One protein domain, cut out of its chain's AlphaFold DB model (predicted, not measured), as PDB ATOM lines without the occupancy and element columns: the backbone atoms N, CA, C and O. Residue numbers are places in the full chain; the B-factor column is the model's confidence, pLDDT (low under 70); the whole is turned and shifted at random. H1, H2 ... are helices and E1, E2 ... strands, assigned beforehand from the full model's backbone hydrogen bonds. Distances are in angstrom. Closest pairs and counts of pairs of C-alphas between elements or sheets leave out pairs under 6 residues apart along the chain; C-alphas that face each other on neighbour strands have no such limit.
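This is residues 135 to 254 of the 273 residues of an uncharacterized protein of Strongylus vulgaris (UniProt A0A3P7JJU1). A long, curved hairpin of two strands, E3 and E4, has helix H1 packed lengthwise over one stretch of it; at the other end of E3 the short strands E1 and E2 widen the sheet, with helices H3 and H4 at that end. From E4 a tail without named elements, residues 227 to 254, runs out past the strands and folds back around residue 241. The printed part has 120 residues, with four named helices and four named strands in the order H1, H2, E1, H3, H4, E2, E3, E4, of mixed class; the mixed sheet has the order E2, E1, E3, E4 and is curled like part of a barrel. The whole is loose, with a radius of gyration of the C-alphas of 18.4 A, and spans 64 by 32 by 27 A, only just elongated.

H1, residues 135 to 151, begins at C-alpha 135 (7.971, -19.134, 25.941) and is 24.6 A long. H2 holds residues 155 to 158, 5.3 A, and E1 residues 159 to 164, 16.4 A. H3, residues 165 to 170, measures 8.6 A, and H4, residues 172 to 184, 18.9 A. E2, residues 191 to 194, measures 9.6 A. E3, residues 201 to 214, begins at (-10.642, 21.280, 28.368), is 38.0 A long and bends by 54 degrees at residue 211. E4, residues 217 to 226, is 28.4 A long and ends at (-1.717, 12.235, 29.345).

H1 is on the sheet at a height of 8.9 A, over E3 and E4, and runs along the strands, at 12 degrees to E3 on the local plane; its closest C-alphas to E3 are those of Lys 147 and Ile 209, 5.5 A. H1 and H2 touch only at the corner, at Ser 150 and Tyr 158, whose C-alphas are 5.7 A apart. H2 is only just at the sheet's level, with a height of 3.6 A. E1 and E3 are antiparallel, with N 160 and O 205 within hydrogen-bond range at 2.8 A. E1, H3, H4 and E2 form a strand-helix-strand unit, two parallel neighbour strands with helices between, and its crossover is right-handed; N 192 and O 161 are 2.8 A apart. H3 and H4 each only graze the sheet. They are close but not clearly touching, with the C-alphas of Phe 168 and Glu 175 at 5.3 A, at a steep tilt of 56 degrees, opposite ways. The hairpin E3 and E4 is antiparallel, with N 208 and O 223 at 2.8 A. In H1, H3 and H4 every O i to N i+4 pair is within hydrogen-bond range; H2 is too short for such a pair.

The two C-alphas farthest apart, those of Asp 216 and Asn 241, are 64.9 A apart. The printed part has no cut, and no link between named elements is long. Residues 201 to 202 of E3 pair briefly with residues 232 to 233, antiparallel. Mean pLDDT of the printed part is 82.9, and residues 228 to 254 are under 70.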
ATOM      1  N   GLU A 135       9.303 -19.685  25.673       90.50
ATOM      2  CA  GLU A 135       7.971 -19.134  25.941       90.50
ATOM      3  C   GLU A 135       8.037 -17.719  26.518       90.50
ATOM      4  O   GLU A 135       7.261 -16.855  26.102       90.50
ATOM      5  N   ARG A 136       8.990 -17.465  27.419       90.50
ATOM      6  CA  ARG A 136       9.265 -16.140  27.988       90.50
ATOM      7  C   ARG A 136       9.638 -15.144  26.894       90.50
ATOM      8  O   ARG A 136       8.975 -14.119  26.748       90.50
ATOM      9  N   GLU A 137      10.590 -15.502  26.040       92.94
ATOM     10  CA  GLU A 137      11.018 -14.654  24.924       92.94
ATOM     11  C   GLU A 137       9.877 -14.391  23.927       92.94
ATOM     12  O   GLU A 137       9.670 -13.266  23.464       92.94
ATOM     13  N   LYS A 138       9.046 -15.405  23.648       95.06
ATOM     14  CA  LYS A 138       7.861 -15.245  22.797       95.06
ATOM     15  C   LYS A 138       6.853 -14.254  23.391       95.06
ATOM     16  O   LYS A 138       6.290 -13.461  22.636       95.06
ATOM     17  N   LYS A 139       6.622 -14.290  24.709       95.25
ATOM     18  CA  LYS A 139       5.744 -13.333  25.404       95.25
ATOM     19  C   LYS A 139       6.311 -11.918  25.347       95.25
ATOM     20  O   LYS A 139       5.584 -11.008  24.959       95.25
ATOM     21  N   ARG A 140       7.607 -11.750  25.629       95.69
ATOM     22  CA  ARG A 140       8.300 -10.455  25.535       95.69
ATOM     23  C   ARG A 140       8.118  -9.823  24.160       95.69
ATOM     24  O   ARG A 140       7.627  -8.703  24.043       95.69
ATOM     25  N   LYS A 141       8.421 -10.593  23.115       96.31
ATOM     26  CA  LYS A 141       8.322 -10.147  21.724       96.31
ATOM     27  C   LYS A 141       6.884  -9.845  21.298       96.31
ATOM     28  O   LYS A 141       6.663  -9.009  20.425       96.31
ATOM     29  N   ALA A 142       5.891 -10.528  21.870       96.81
ATOM     30  CA  ALA A 142       4.487 -10.214  21.619       96.81
ATOM     31  C   ALA A 142       4.102  -8.846  22.206       96.81
ATOM     32  O   ALA A 142       3.506  -8.043  21.491       96.81
ATOM     33  N   ILE A 143       4.509  -8.562  23.448       96.50
ATOM     34  CA  ILE A 143       4.258  -7.273  24.113       96.50
ATOM     35  C   ILE A 143       4.984  -6.136  23.386       96.50
ATOM     36  O   ILE A 143       4.394  -5.093  23.128       96.50
ATOM     37  N   GLU A 144       6.233  -6.350  22.974       96.12
ATOM     38  CA  GLU A 144       7.006  -5.358  22.221       96.12
ATOM     39  C   GLU A 144       6.357  -5.011  20.872       96.12
ATOM     40  O   GLU A 144       6.269  -3.844  20.490       96.12
ATOM     41  N   ARG A 145       5.835  -6.011  20.151       96.62
ATOM     42  CA  ARG A 145       5.069  -5.763  18.920       96.62
ATOM     43  C   ARG A 145       3.799  -4.969  19.190       96.62
ATOM     44  O   ARG A 145       3.438  -4.132  18.371       96.62
ATOM     45  N   GLU A 146       3.121  -5.239  20.299       96.19
ATOM     46  CA  GLU A 146       1.917  -4.509  20.687       96.19
ATOM     47  C   GLU A 146       2.236  -3.054  21.049       96.19
ATOM     48  O   GLU A 146       1.574  -2.153  20.541       96.19
ATOM     49  N   LYS A 147       3.313  -2.817  21.809       95.50
ATOM     50  CA  LYS A 147       3.866  -1.484  22.097       95.50
ATOM     51  C   LYS A 147       4.207  -0.726  20.811       95.50
ATOM     52  O   LYS A 147       3.827   0.425  20.637       95.50
ATOM     53  N   ASN A 148       4.857  -1.381  19.854       94.44
ATOM     54  CA  ASN A 148       5.164  -0.753  18.568       94.44
ATOM     55  C   ASN A 148       3.907  -0.494  17.725       94.44
ATOM     56  O   ASN A 148       3.848   0.504  17.006       94.44
ATOM     57  N   ALA A 149       2.896  -1.362  17.807       92.81
ATOM     58  CA  ALA A 149       1.619  -1.144  17.140       92.81
ATOM     59  C   ALA A 149       0.846   0.026  17.767       92.81
ATOM     60  O   ALA A 149       0.298   0.835  17.021       92.81
ATOM     61  N   SER A 150       0.844   0.164  19.098       91.19
ATOM     62  CA  SER A 150       0.197   1.289  19.788       91.19
ATOM     63  C   SER A 150       0.872   2.628  19.502       91.19
ATOM     64  O   SER A 150       0.233   3.676  19.569       91.19
ATOM     65  N   VAL A 151       2.155   2.616  19.138       88.75
ATOM     66  CA  VAL A 151       2.863   3.823  18.710       88.75
ATOM     67  C   VAL A 151       2.611   4.142  17.239       88.75
ATOM     68  O   VAL A 151       2.354   5.303  16.928       88.75
ATOM     69  N   ASN A 152       2.630   3.133  16.362       89.56
ATOM     70  CA  ASN A 152       2.705   3.345  14.915       89.56
ATOM     71  C   ASN A 152       1.416   2.983  14.163       89.56
ATOM     72  O   ASN A 152       0.743   3.853  13.627       89.56
ATOM     73  N   THR A 153       1.081   1.693  14.073       87.88
ATOM     74  CA  THR A 153       0.077   1.191  13.110       87.88
ATOM     75  C   THR A 153      -1.353   1.181  13.634       87.88
ATOM     76  O   THR A 153      -2.289   1.043  12.852       87.88
ATOM     77  N   LYS A 154      -1.532   1.281  14.950       90.94
ATOM     78  CA  LYS A 154      -2.826   1.258  15.639       90.94
ATOM     79  C   LYS A 154      -2.963   2.420  16.618       90.94
ATOM     80  O   LYS A 154      -3.741   2.317  17.555       90.94
ATOM     81  N   CYS A 155      -2.205   3.500  16.437       90.25
ATOM     82  CA  CYS A 155      -2.112   4.580  17.419       90.25
ATOM     83  C   CYS A 155      -3.474   5.144  17.853       90.25
ATOM     84  O   CYS A 155      -3.678   5.337  19.047       90.25
ATOM     85  N   GLU A 156      -4.425   5.296  16.928       88.00
ATOM     86  CA  GLU A 156      -5.785   5.764  17.233       88.00
ATOM     87  C   GLU A 156      -6.549   4.820  18.173       88.00
ATOM     88  O   GLU A 156      -7.229   5.278  19.083       88.00
ATOM     89  N   GLN A 157      -6.377   3.499  18.037       92.44
ATOM     90  CA  GLN A 157      -7.040   2.506  18.901       92.44
ATOM     91  C   GLN A 157      -6.528   2.541  20.350       92.44
ATOM     92  O   GLN A 157      -7.189   2.026  21.250       92.44
ATOM     93  N   TYR A 158      -5.344   3.120  20.559       93.94
ATOM     94  CA  TYR A 158      -4.699   3.281  21.862       93.94
ATOM     95  C   TYR A 158      -4.776   4.718  22.376       93.94
ATOM     96  O   TYR A 158      -4.089   5.049  23.340       93.94
ATOM     97  N   MET A 159      -5.570   5.577  21.745       94.00
ATOM     98  CA  MET A 159      -5.801   6.935  22.211       94.00
ATOM     99  C   MET A 159      -7.226   7.092  22.719       94.00
ATOM    100  O   MET A 159      -8.154   6.606  22.089       94.00
ATOM    101  N   TYR A 160      -7.385   7.810  23.823       95.12
ATOM    102  CA  TYR A 160      -8.673   8.181  24.393       95.12
ATOM    103  C   TYR A 160      -8.847   9.692  24.332       95.12
ATOM    104  O   TYR A 160      -7.927  10.437  24.680       95.12
ATOM    105  N   CYS A 161     -10.025  10.126  23.900       94.50
ATOM    106  CA  CYS A 161     -10.460  11.512  23.917       94.50
ATOM    107  C   CYS A 161     -11.396  11.713  25.104       94.50
ATOM    108  O   CYS A 161     -12.462  11.108  25.170       94.50
ATOM    109  N   HIS A 162     -10.988  12.555  26.037       94.69
ATOM    110  CA  HIS A 162     -11.712  12.879  27.252       94.69
ATOM    111  C   HIS A 162     -12.355  14.252  27.094       94.69
ATOM    112  O   HIS A 162     -11.665  15.277  27.119       94.69
ATOM    113  N   VAL A 163     -13.675  14.259  26.915       93.69
ATOM    114  CA  VAL A 163     -14.471  15.462  26.669       93.69
ATOM    115  C   VAL A 163     -15.342  15.752  27.897       93.69
ATOM    116  O   VAL A 163     -16.197  14.933  28.240       93.69
ATOM    117  N   PRO A 164     -15.154  16.897  28.577       94.62
ATOM    118  CA  PRO A 164     -16.041  17.328  29.654       94.62
ATOM    119  C   PRO A 164     -17.506  17.374  29.209       94.62
ATOM    120  O   PRO A 164     -17.815  17.930  28.153       94.62
ATOM    121  N   ARG A 165     -18.424  16.874  30.049       94.69
ATOM    122  CA  ARG A 165     -19.871  16.903  29.765       94.69
ATOM    123  C   ARG A 165     -20.388  18.319  29.490       94.69
ATOM    124  O   ARG A 165     -21.211  18.499  28.598       94.69
ATOM    125  N   LEU A 166     -19.816  19.315  30.171       93.38
ATOM    126  CA  LEU A 166     -20.114  20.737  29.978       93.38
ATOM    127  C   LEU A 166     -20.053  21.171  28.503       93.38
ATOM    128  O   LEU A 166     -20.864  21.989  28.080       93.38
ATOM    129  N   ILE A 167     -19.117  20.631  27.713       90.62
ATOM    130  CA  ILE A 167     -18.982  20.981  26.291       90.62
ATOM    131  C   ILE A 167     -20.196  20.487  25.505       90.62
ATOM    132  O   ILE A 167     -20.751  21.240  24.710       90.62
ATOM    133  N   PHE A 168     -20.635  19.252  25.747       92.75
ATOM    134  CA  PHE A 168     -21.797  18.674  25.071       92.75
ATOM    135  C   PHE A 168     -23.114  19.297  25.525       92.75
ATOM    136  O   PHE A 168     -23.995  19.514  24.702       92.75
ATOM    137  N   ASP A 169     -23.231  19.669  26.800       92.06
ATOM    138  CA  ASP A 169     -24.411  20.389  27.283       92.06
ATOM    139  C   ASP A 169     -24.483  21.815  26.707       92.06
ATOM    140  O   ASP A 169     -25.572  22.321  26.439       92.06
ATOM    141  N   THR A 170     -23.330  22.457  26.479       88.94
ATOM    142  CA  THR A 170     -23.260  23.784  25.840       88.94
ATOM    143  C   THR A 170     -23.499  23.697  24.328       88.94
ATOM    144  O   THR A 170     -24.119  24.589  23.753       88.94
ATOM    145  N   PHE A 171     -23.042  22.616  23.686       85.62
ATOM    146  CA  PHE A 171     -23.132  22.396  22.240       85.62
ATOM    147  C   PHE A 171     -23.660  20.988  21.908       85.62
ATOM    148  O   PHE A 171     -22.877  20.108  21.535       85.62
ATOM    149  N   PRO A 172     -24.983  20.756  21.992       87.81
ATOM    150  CA  PRO A 172     -25.561  19.427  21.772       87.81
ATOM    151  C   PRO A 172     -25.318  18.863  20.365       87.81
ATOM    152  O   PRO A 172     -25.151  17.658  20.189       87.81
ATOM    153  N   GLU A 173     -25.255  19.724  19.348       83.62
ATOM    154  CA  GLU A 173     -24.970  19.319  17.963       83.62
ATOM    155  C   GLU A 173     -23.549  18.754  17.812       83.62
ATOM    156  O   GLU A 173     -23.334  17.762  17.110       83.62
ATOM    157  N   THR A 174     -22.589  19.310  18.557       84.38
ATOM    158  CA  THR A 174     -21.208  18.812  18.612       84.38
ATOM    159  C   THR A 174     -21.140  17.399  19.180       84.38
ATOM    160  O   THR A 174     -20.312  16.607  18.729       84.38
ATOM    161  N   GLU A 175     -21.998  17.055  20.148       91.56
ATOM    162  CA  GLU A 175     -22.031  15.707  20.725       91.56
ATOM    163  C   GLU A 175     -22.377  14.664  19.661       91.56
ATOM    164  O   GLU A 175     -21.669  13.664  19.521       91.56
ATOM    165  N   LEU A 176     -23.429  14.918  18.879       88.25
ATOM    166  CA  LEU A 176     -23.849  14.017  17.810       88.25
ATOM    167  C   LEU A 176     -22.754  13.873  16.746       88.25
ATOM    168  O   LEU A 176     -22.379  12.748  16.416       88.25
ATOM    169  N   ASN A 177     -22.205  14.990  16.264       87.62
ATOM    170  CA  ASN A 177     -21.165  14.983  15.232       87.62
ATOM    171  C   ASN A 177     -19.911  14.230  15.701       87.62
ATOM    172  O   ASN A 177     -19.431  13.331  15.014       87.62
ATOM    173  N   THR A 178     -19.444  14.509  16.921       89.12
ATOM    174  CA  THR A 178     -18.265  13.842  17.497       89.12
ATOM    175  C   THR A 178     -18.503  12.338  17.660       89.12
ATOM    176  O   THR A 178     -17.644  11.524  17.319       89.12
ATOM    177  N   ARG A 179     -19.680  11.930  18.155       93.12
ATOM    178  CA  ARG A 179     -20.028  10.506  18.288       93.12
ATOM    179  C   ARG A 179     -20.080   9.804  16.931       93.12
ATOM    180  O   ARG A 179     -19.599   8.675  16.828       93.12
ATOM    181  N   MET A 180     -20.625  10.458  15.905       88.31
ATOM    182  CA  MET A 180     -20.671   9.924  14.541       88.31
ATOM    183  C   MET A 180     -19.269   9.714  13.965       88.31
ATOM    184  O   MET A 180     -18.981   8.629  13.466       88.31
ATOM    185  N   GLU A 181     -18.363  10.677  14.120       88.56
ATOM    186  CA  GLU A 181     -16.977  10.540  13.652       88.56
ATOM    187  C   GLU A 181     -16.241   9.368  14.325       88.56
ATOM    188  O   GLU A 181     -15.536   8.594  13.667       88.56
ATOM    189  N   PHE A 182     -16.411   9.200  15.640       93.19
ATOM    190  CA  PHE A 182     -15.801   8.087  16.374       93.19
ATOM    191  C   PHE A 182     -16.427   6.737  15.991       93.19
ATOM    192  O   PHE A 182     -15.723   5.722  15.935       93.19
ATOM    193  N   LEU A 183     -17.727   6.712  15.688       92.81
ATOM    194  CA  LEU A 183     -18.424   5.530  15.188       92.81
ATOM    195  C   LEU A 183     -17.917   5.117  13.800       92.81
ATOM    196  O   LEU A 183     -17.586   3.948  13.603       92.81
ATOM    197  N   GLU A 184     -17.810   6.057  12.858       91.62
ATOM    198  CA  GLU A 184     -17.334   5.810  11.488       91.62
ATOM    199  C   GLU A 184     -15.919   5.228  11.460       91.62
ATOM    200  O   GLU A 184     -15.606   4.340  10.664       91.62
ATOM    201  N   ARG A 185     -15.069   5.680  12.386       88.38
ATOM    202  CA  ARG A 185     -13.700   5.177  12.562       88.38
ATOM    203  C   ARG A 185     -13.618   3.897  13.398       88.38
ATOM    204  O   ARG A 185     -12.529   3.354  13.578       88.38
ATOM    205  N   ASN A 186     -14.750   3.392  13.891       94.38
ATOM    206  CA  ASN A 186     -14.845   2.228  14.771       94.38
ATOM    207  C   ASN A 186     -13.961   2.363  16.031       94.38
ATOM    208  O   ASN A 186     -13.291   1.414  16.447       94.38
ATOM    209  N   ILE A 187     -13.971   3.560  16.623       93.69
ATOM    210  CA  ILE A 187     -13.273   3.918  17.867       93.69
ATOM    211  C   ILE A 187     -14.226   4.559  18.893       93.69
ATOM    212  O   ILE A 187     -13.838   5.387  19.702       93.69
ATOM    213  N   GLN A 188     -15.507   4.195  18.881       95.75
ATOM    214  CA  GLN A 188     -16.517   4.746  19.799       95.75
ATOM    215  C   GLN A 188     -16.170   4.594  21.292       95.75
ATOM    216  O   GLN A 188     -16.500   5.465  22.088       95.75
ATOM    217  N   ASP A 189     -15.473   3.518  21.667       95.69
ATOM    218  CA  ASP A 189     -15.106   3.247  23.061       95.69
ATOM    219  C   ASP A 189     -13.899   4.109  23.508       95.69
ATOM    220  O   ASP A 189     -13.505   4.081  24.673       95.69
ATOM    221  N   GLN A 190     -13.309   4.876  22.584       94.88
ATOM    222  CA  GLN A 190     -12.219   5.811  22.836       94.88
ATOM    223  C   GLN A 190     -12.713   7.221  23.203       94.88
ATOM    224  O   GLN A 190     -11.905   8.040  23.642       94.88
ATOM    225  N   LEU A 191     -14.006   7.524  23.037       95.88
ATOM    226  CA  LEU A 191     -14.607   8.789  23.463       95.88
ATOM    227  C   LEU A 191     -15.145   8.653  24.890       95.88
ATOM    228  O   LEU A 191     -16.123   7.948  25.128       95.88
ATOM    229  N   ILE A 192     -14.524   9.350  25.837       96.12
ATOM    230  CA  ILE A 192     -14.910   9.359  27.247       96.12
ATOM    231  C   ILE A 192     -15.568  10.697  27.571       96.12
ATOM    232  O   ILE A 192     -14.970  11.757  27.387       96.12
ATOM    233  N   CYS A 193     -16.804  10.644  28.065       95.94
ATOM    234  CA  CYS A 193     -17.498  11.823  28.566       95.94
ATOM    235  C   CYS A 193     -17.207  11.987  30.062       95.94
ATOM    236  O   CYS A 193     -17.624  11.163  30.876       95.94
ATOM    237  N   ASP A 194     -16.476  13.038  30.426       95.12
ATOM    238  CA  ASP A 194     -16.126  13.309  31.817       95.12
ATOM    239  C   ASP A 194     -17.238  14.130  32.490       95.12
ATOM    240  O   ASP A 194     -17.300  15.354  32.345       95.12
ATOM    241  N   GLU A 195     -18.111  13.467  33.251       93.75
ATOM    242  CA  GLU A 195     -19.256  14.105  33.928       93.75
ATOM    243  C   GLU A 195     -18.846  15.069  35.050       93.75
ATOM    244  O   GLU A 195     -19.517  16.063  35.307       93.75
ATOM    245  N   GLN A 196     -17.734  14.784  35.730       90.94
ATOM    246  CA  GLN A 196     -17.307  15.522  36.928       90.94
ATOM    247  C   GLN A 196     -16.388  16.710  36.618       90.94
ATOM    248  O   GLN A 196     -16.053  17.489  37.513       90.94
ATOM    249  N   ARG A 197     -15.925  16.836  35.372       90.62
ATOM    250  CA  ARG A 197     -14.918  17.824  34.998       90.62
ATOM    251  C   ARG A 197     -15.584  19.161  34.664       90.62
ATOM    252  O   ARG A 197     -16.395  19.243  33.748       90.62
ATOM    253  N   SER A 198     -15.207  20.213  35.392       88.00
ATOM    254  CA  SER A 198     -15.793  21.552  35.251       88.00
ATOM    255  C   SER A 198     -15.048  22.478  34.287       88.00
ATOM    256  O   SER A 198     -15.599  23.503  33.897       88.00
ATOM    257  N   ASN A 199     -13.798  22.177  33.918       87.50
ATOM    258  CA  ASN A 199     -13.082  22.946  32.901       87.50
ATOM    259  C   ASN A 199     -13.463  22.456  31.498       87.50
ATOM    260  O   ASN A 199     -13.591  21.257  31.264       87.50
ATOM    261  N   ALA A 200     -13.598  23.382  30.550       85.88
ATOM    262  CA  ALA A 200     -13.939  23.087  29.158       85.88
ATOM    263  C   ALA A 200     -12.703  22.652  28.342       85.88
ATOM    264  O   ALA A 200     -12.449  23.155  27.250       85.88
ATOM    265  N   GLN A 201     -11.910  21.745  28.917       87.62
ATOM    266  CA  GLN A 201     -10.642  21.280  28.368       87.62
ATOM    267  C   GLN A 201     -10.791  19.852  27.842       87.62
ATOM    268  O   GLN A 201     -11.050  18.927  28.623       87.62
ATOM    269  N   ILE A 202     -10.582  19.660  26.539       88.75
ATOM    270  CA  ILE A 202     -10.479  18.316  25.960       88.75
ATOM    271  C   ILE A 202      -9.074  17.781  26.198       88.75
ATOM    272  O   ILE A 202      -8.075  18.433  25.882       88.75
ATOM    273  N   LEU A 203      -9.010  16.565  26.737       89.81
ATOM    274  CA  LEU A 203      -7.765  15.871  27.029       89.81
ATOM    275  C   LEU A 203      -7.610  14.638  26.156       89.81
ATOM    276  O   LEU A 203      -8.563  13.906  25.912       89.81
ATOM    277  N   TRP A 204      -6.377  14.373  25.744       92.75
ATOM    278  CA  TRP A 204      -6.023  13.140  25.060       92.75
ATOM    279  C   TRP A 204      -5.131  12.291  25.954       92.75
ATOM    280  O   TRP A 204      -4.145  12.780  26.509       92.75
ATOM    281  N   TYR A 205      -5.459  11.012  26.070       93.56
ATOM    282  CA  TYR A 205      -4.662  10.026  26.790       93.56
ATOM    283  C   TYR A 205      -4.207   8.949  25.823       93.56
ATOM    284  O   TYR A 205      -4.924   8.593  24.893       93.56
ATOM    285  N   ARG A 206      -3.007   8.416  26.035       93.31
ATOM    286  CA  ARG A 206      -2.520   7.249  25.307       93.31
ATOM    287  C   ARG A 206      -2.397   6.076  26.260       93.31
ATOM    288  O   ARG A 206      -1.705   6.166  27.273       93.31
ATOM    289  N   LYS A 207      -3.006   4.956  25.887       95.00
ATOM    290  CA  LYS A 207      -2.772   3.657  26.501       95.00
ATOM    291  C   LYS A 207      -1.391   3.150  26.106       95.00
ATOM    292  O   LYS A 207      -1.133   2.793  24.956       95.00
ATOM    293  N   CYS A 208      -0.508   3.104  27.083       94.31
ATOM    294  CA  CYS A 208       0.826   2.556  26.971       94.31
ATOM    295  C   CYS A 208       0.839   1.109  27.462       94.31
ATOM    296  O   CYS A 208       0.106   0.720  28.371       94.31
ATOM    297  N   ILE A 209       1.691   0.308  26.829       95.62
ATOM    298  CA  ILE A 209       1.896  -1.094  27.168       95.62
ATOM    299  C   ILE A 209       3.383  -1.295  27.410       95.62
ATOM    300  O   ILE A 209       4.203  -0.899  26.579       95.62
ATOM    301  N   ASP A 210       3.715  -1.951  28.516       94.31
ATOM    302  CA  ASP A 210       5.067  -2.422  28.788       94.31
ATOM    303  C   ASP A 210       5.110  -3.883  29.219       94.31
ATOM    304  O   ASP A 210       4.114  -4.468  29.654       94.31
ATOM    305  N   ALA A 211       6.303  -4.454  29.092       95.19
ATOM    306  CA  ALA A 211       6.644  -5.742  29.670       95.19
ATOM    307  C   ALA A 211       7.343  -5.504  31.011       95.19
ATOM    308  O   ALA A 211       8.403  -4.882  31.055       95.19
ATOM    309  N   GLU A 212       6.758  -6.010  32.090       94.88
ATOM    310  CA  GLU A 212       7.368  -6.000  33.415       94.88
ATOM    311  C   GLU A 212       7.787  -7.422  33.796       94.88
ATOM    312  O   GLU A 212       7.061  -8.385  33.547       94.88
ATOM    313  N   GLU A 213       8.969  -7.558  34.386       92.81
ATOM    314  CA  GLU A 213       9.498  -8.837  34.844       92.81
ATOM    315  C   GLU A 213       9.312  -8.955  36.361       92.81
ATOM    316  O   GLU A 213       9.892  -8.183  37.123       92.81
ATOM    317  N   LYS A 214       8.477  -9.903  36.799       92.69
ATOM    318  CA  LYS A 214       8.198 -10.201  38.214       92.69
ATOM    319  C   LYS A 214       8.279 -11.698  38.457       92.69
ATOM    320  O   LYS A 214       7.654 -12.461  37.725       92.69
ATOM    321  N   ASP A 215       9.026 -12.119  39.478       91.12
ATOM    322  CA  ASP A 215       9.131 -13.525  39.910       91.12
ATOM    323  C   ASP A 215       9.379 -14.504  38.752       91.12
ATOM    324  O   ASP A 215       8.684 -15.506  38.567       91.12
ATOM    325  N   ASP A 216      10.347 -14.155  37.911       87.69
ATOM    326  CA  ASP A 216      10.708 -14.879  36.698       87.69
ATOM    327  C   ASP A 216       9.624 -14.998  35.601       87.69
ATOM    328  O   ASP A 216       9.714 -15.806  34.666       87.69
ATOM    329  N   LYS A 217       8.582 -14.169  35.674       90.44
ATOM    330  CA  LYS A 217       7.486 -14.110  34.706       90.44
ATOM    331  C   LYS A 217       7.428 -12.740  34.053       90.44
ATOM    332  O   LYS A 217       7.604 -11.708  34.689       90.44
ATOM    333  N   ILE A 218       7.145 -12.749  32.754       93.94
ATOM    334  CA  ILE A 218       6.855 -11.529  32.004       93.94
ATOM    335  C   ILE A 218       5.358 -11.268  32.088       93.94
ATOM    336  O   ILE A 218       4.555 -12.066  31.588       93.94
ATOM    337  N   GLU A 219       5.012 -10.144  32.696       95.06
ATOM    338  CA  GLU A 219       3.658  -9.633  32.823       95.06
ATOM    339  C   GLU A 219       3.471  -8.412  31.922       95.06
ATOM    340  O   GLU A 219       4.374  -7.596  31.722       95.06
ATOM    341  N   LYS A 220       2.277  -8.300  31.345       96.06
ATOM    342  CA  LYS A 220       1.888  -7.129  30.566       96.06
ATOM    343  C   LYS A 220       1.364  -6.074  31.533       96.06
ATOM    344  O   LYS A 220       0.383  -6.327  32.230       96.06
ATOM    345  N   ARG A 221       1.983  -4.897  31.542       96.50
ATOM    346  CA  ARG A 221       1.501  -3.729  32.278       96.50
ATOM    347  C   ARG A 221       0.860  -2.753  31.299       96.50
ATOM    348  O   ARG A 221       1.474  -2.383  30.302       96.50
ATOM    349  N   GLU A 222      -0.359  -2.328  31.602       95.62
ATOM    350  CA  GLU A 222      -1.066  -1.283  30.864       95.62
ATOM    351  C   GLU A 222      -1.200  -0.053  31.764       95.62
ATOM    352  O   GLU A 222      -1.486  -0.181  32.953       95.62
ATOM    353  N   TYR A 223      -0.946   1.128  31.213       95.00
ATOM    354  CA  TYR A 223      -1.080   2.403  31.917       95.00
ATOM    355  C   TYR A 223      -1.447   3.502  30.928       95.00
ATOM    356  O   TYR A 223      -1.255   3.351  29.723       95.00
ATOM    357  N   GLU A 224      -1.974   4.613  31.425       93.62
ATOM    358  CA  GLU A 224      -2.378   5.745  30.595       93.62
ATOM    359  C   GLU A 224      -1.449   6.927  30.835       93.62
ATOM    360  O   GLU A 224      -1.110   7.252  31.972       93.62
ATOM    361  N   VAL A 225      -1.020   7.563  29.750       92.31
ATOM    362  CA  VAL A 225      -0.190   8.768  29.791       92.31
ATOM    363  C   VAL A 225      -0.973   9.900  29.152       92.31
ATOM    364  O   VAL A 225      -1.435   9.776  28.013       92.31
ATOM    365  N   ARG A 226      -1.123  11.010  29.883       89.44
ATOM    366  CA  ARG A 226      -1.717  12.235  29.345       89.44
ATOM    367  C   ARG A 226      -0.826  12.761  28.225       89.44
ATOM    368  O   ARG A 226       0.381  12.911  28.394       89.44
ATOM    369  N   PHE A 227      -1.420  13.052  27.078       82.94
ATOM    370  CA  PHE A 227      -0.718  13.642  25.950       82.94
ATOM    371  C   PHE A 227      -0.655  15.163  26.154       82.94
ATOM    372  O   PHE A 227      -1.491  15.911  25.654       82.94
ATOM    373  N   GLU A 228       0.313  15.609  26.961       66.56
ATOM    374  CA  GLU A 228       0.410  16.985  27.488       66.56
ATOM    375  C   GLU A 228       0.483  18.071  26.404       66.56
ATOM    376  O   GLU A 228       0.027  19.186  26.627       66.56
ATOM    377  N   ASN A 229       0.951  17.734  25.201       62.00
ATOM    378  CA  ASN A 229       1.137  18.701  24.114       62.00
ATOM    379  C   ASN A 229      -0.131  18.974  23.282       62.00
ATOM    380  O   ASN A 229      -0.034  19.610  22.235       62.00
ATOM    381  N   LYS A 230      -1.300  18.431  23.659       61.69
ATOM    382  CA  LYS A 230      -2.559  18.603  22.909       61.69
ATOM    383  C   LYS A 230      -3.729  18.833  23.853       61.69
ATOM    384  O   LYS A 230      -4.562  17.956  24.074       61.69
ATOM    385  N   CYS A 231      -3.742  20.027  24.421       56.66
ATOM    386  CA  CYS A 231      -4.894  20.586  25.095       56.66
ATOM    387  C   CYS A 231      -5.702  21.416  24.092       56.66
ATOM    388  O   CYS A 231      -5.126  22.244  23.390       56.66
ATOM    389  N   TYR A 232      -7.017  21.197  24.039       65.19
ATOM    390  CA  TYR A 232      -7.928  22.084  23.321       65.19
ATOM    391  C   TYR A 232      -8.826  22.773  24.339       65.19
ATOM    392  O   TYR A 232      -9.589  22.105  25.046       65.19
ATOM    393  N   ASP A 233      -8.713  24.095  24.401       59.28
ATOM    394  CA  ASP A 233      -9.580  24.936  25.215       59.28
ATOM    395  C   ASP A 233     -10.750  25.444  24.373       59.28
ATOM    396  O   ASP A 233     -10.579  25.902  23.239       59.28
ATOM    397  N   PHE A 234     -11.952  25.358  24.940       61.84
ATOM    398  CA  PHE A 234     -13.165  25.872  24.315       61.84
ATOM    399  C   PHE A 234     -13.350  27.345  24.653       61.84
ATOM    400  O   PHE A 234     -13.540  27.709  25.815       61.84
ATOM    401  N   PHE A 235     -13.372  28.184  23.619       55.47
ATOM    402  CA  PHE A 235     -13.745  29.588  23.736       55.47
ATOM    403  C   PHE A 235     -15.065  29.832  23.014       55.47
ATOM    404  O   PHE A 235     -15.190  29.583  21.817       55.47
ATOM    405  N   THR A 236     -16.051  30.357  23.738       54.06
ATOM    406  CA  THR A 236     -17.303  30.829  23.144       54.06
ATOM    407  C   THR A 236     -17.107  32.265  22.667       54.06
ATOM    408  O   THR A 236     -16.975  33.179  23.485       54.06
ATOM    409  N   CYS A 237     -17.073  32.492  21.354       45.16
ATOM    410  CA  CYS A 237     -17.039  33.845  20.812       45.16
ATOM    411  C   CYS A 237     -18.471  34.381  20.699       45.16
ATOM    412  O   CYS A 237     -19.208  33.998  19.800       45.16
ATOM    413  N   THR A 238     -18.876  35.262  21.613       50.66
ATOM    414  CA  THR A 238     -20.216  35.877  21.604       50.66
ATOM    415  C   THR A 238     -20.322  37.100  20.687       50.66
ATOM    416  O   THR A 238     -21.395  37.686  20.577       50.66
ATOM    417  N   SER A 239     -19.227  37.525  20.037       51.31
ATOM    418  CA  SER A 239     -19.213  38.735  19.196       51.31
ATOM    419  C   SER A 239     -19.778  38.525  17.792       51.31
ATOM    420  O   SER A 239     -20.106  39.497  17.116       51.31
ATOM    421  N   TYR A 240     -19.887  37.277  17.348       49.28
ATOM    422  CA  TYR A 240     -20.600  36.894  16.137       49.28
ATOM    423  C   TYR A 240     -21.837  36.144  16.625       49.28
ATOM    424  O   TYR A 240     -21.706  35.271  17.471       49.28
ATOM    425  N   ASN A 241     -23.038  36.504  16.169       50.00
ATOM    426  CA  ASN A 241     -24.322  35.949  16.644       50.00
ATOM    427  C   ASN A 241     -24.517  34.433  16.369       50.00
ATOM    428  O   ASN A 241     -25.636  33.939  16.427       50.00
ATOM    429  N   GLU A 242     -23.438  33.715  16.074       49.94
ATOM    430  CA  GLU A 242     -23.335  32.288  15.799       49.94
ATOM    431  C   GLU A 242     -22.182  31.753  16.670       49.94
ATOM    432  O   GLU A 242     -21.058  32.263  16.560       49.94
ATOM    433  N   PRO A 243     -22.415  30.774  17.560       51.34
ATOM    434  CA  PRO A 243     -21.346  30.181  18.350       51.34
ATOM    435  C   PRO A 243     -20.397  29.388  17.440       51.34
ATOM    436  O   PRO A 243     -20.618  28.217  17.159       51.34
ATOM    437  N   PHE A 244     -19.316  30.022  16.991       49.78
ATOM    438  CA  PHE A 244     -18.263  29.339  16.242       49.78
ATOM    439  C   PHE A 244     -17.310  28.598  17.183       49.78
ATOM    440  O   PHE A 244     -16.771  29.178  18.131       49.78
ATOM    441  N   MET A 245     -17.069  27.321  16.887       52.00
ATOM    442  CA  MET A 245     -16.089  26.500  17.590       52.00
ATOM    443  C   MET A 245     -14.689  26.772  17.036       52.00
ATOM    444  O   MET A 245     -14.376  26.418  15.902       52.00
ATOM    445  N   PHE A 246     -13.810  27.354  17.851       49.44
ATOM    446  CA  PHE A 246     -12.381  27.394  17.550       49.44
ATOM    447  C   PHE A 246     -11.654  26.352  18.395       49.44
ATOM    448  O   PHE A 246     -11.480  26.531  19.597       49.44
ATOM    449  N   LEU A 247     -11.180  25.280  17.756       51.12
ATOM    450  CA  LEU A 247     -10.149  24.423  18.336       51.12
ATOM    451  C   LEU A 247      -8.810  25.162  18.222       51.12
ATOM    452  O   LEU A 247      -8.093  25.028  17.228       51.12
ATOM    453  N   LEU A 248      -8.485  25.993  19.216       44.81
ATOM    454  CA  LEU A 248      -7.172  26.631  19.275       44.81
ATOM    455  C   LEU A 248      -6.119  25.571  19.600       44.81
ATOM    456  O   LEU A 248      -6.130  24.951  20.660       44.81
ATOM    457  N   PHE A 249      -5.211  25.352  18.651       41.34
ATOM    458  CA  PHE A 249      -4.045  24.508  18.845       41.34
ATOM    459  C   PHE A 249      -2.971  25.329  19.562       41.34
ATOM    460  O   PHE A 249      -2.232  26.082  18.921       41.34
ATOM    461  N   GLU A 250      -2.877  25.209  20.888       42.06
ATOM    462  CA  GLU A 250      -1.719  25.737  21.607       42.06
ATOM    463  C   GLU A 250      -0.505  24.855  21.309       42.06
ATOM    464  O   GLU A 250      -0.227  23.841  21.943       42.06
ATOM    465  N   ASN A 251       0.238  25.260  20.285       37.50
ATOM    466  CA  ASN A 251       1.518  24.686  19.904       37.50
ATOM    467  C   ASN A 251       2.627  25.187  20.856       37.50
ATOM    468  O   ASN A 251       3.661  25.696  20.419       37.50
ATOM    469  N   SER A 252       2.419  25.117  22.174       35.09
ATOM    470  CA  SER A 252       3.445  25.536  23.126       35.09
ATOM    471  C   SER A 252       4.503  24.432  23.251       35.09
ATOM    472  O   SER A 252       4.345  23.483  24.013       35.09
ATOM    473  N   SER A 253       5.616  24.615  22.530       37.56
ATOM    474  CA  SER A 253       6.917  23.936  22.708       37.56
ATOM    475  C   SER A 253       7.186  22.662  21.885       37.56
ATOM    476  O   SER A 253       7.499  21.611  22.437       37.56
ATOM    477  N   PHE A 254       7.214  22.768  20.550       34.75
ATOM    478  CA  PHE A 254       7.818  21.741  19.673       34.75
ATOM    479  C   PHE A 254       9.160  22.167  19.043       34.75
ATOM    480  O   PHE A 254       9.478  21.763  17.929       34.75
TER     481      PHE A 254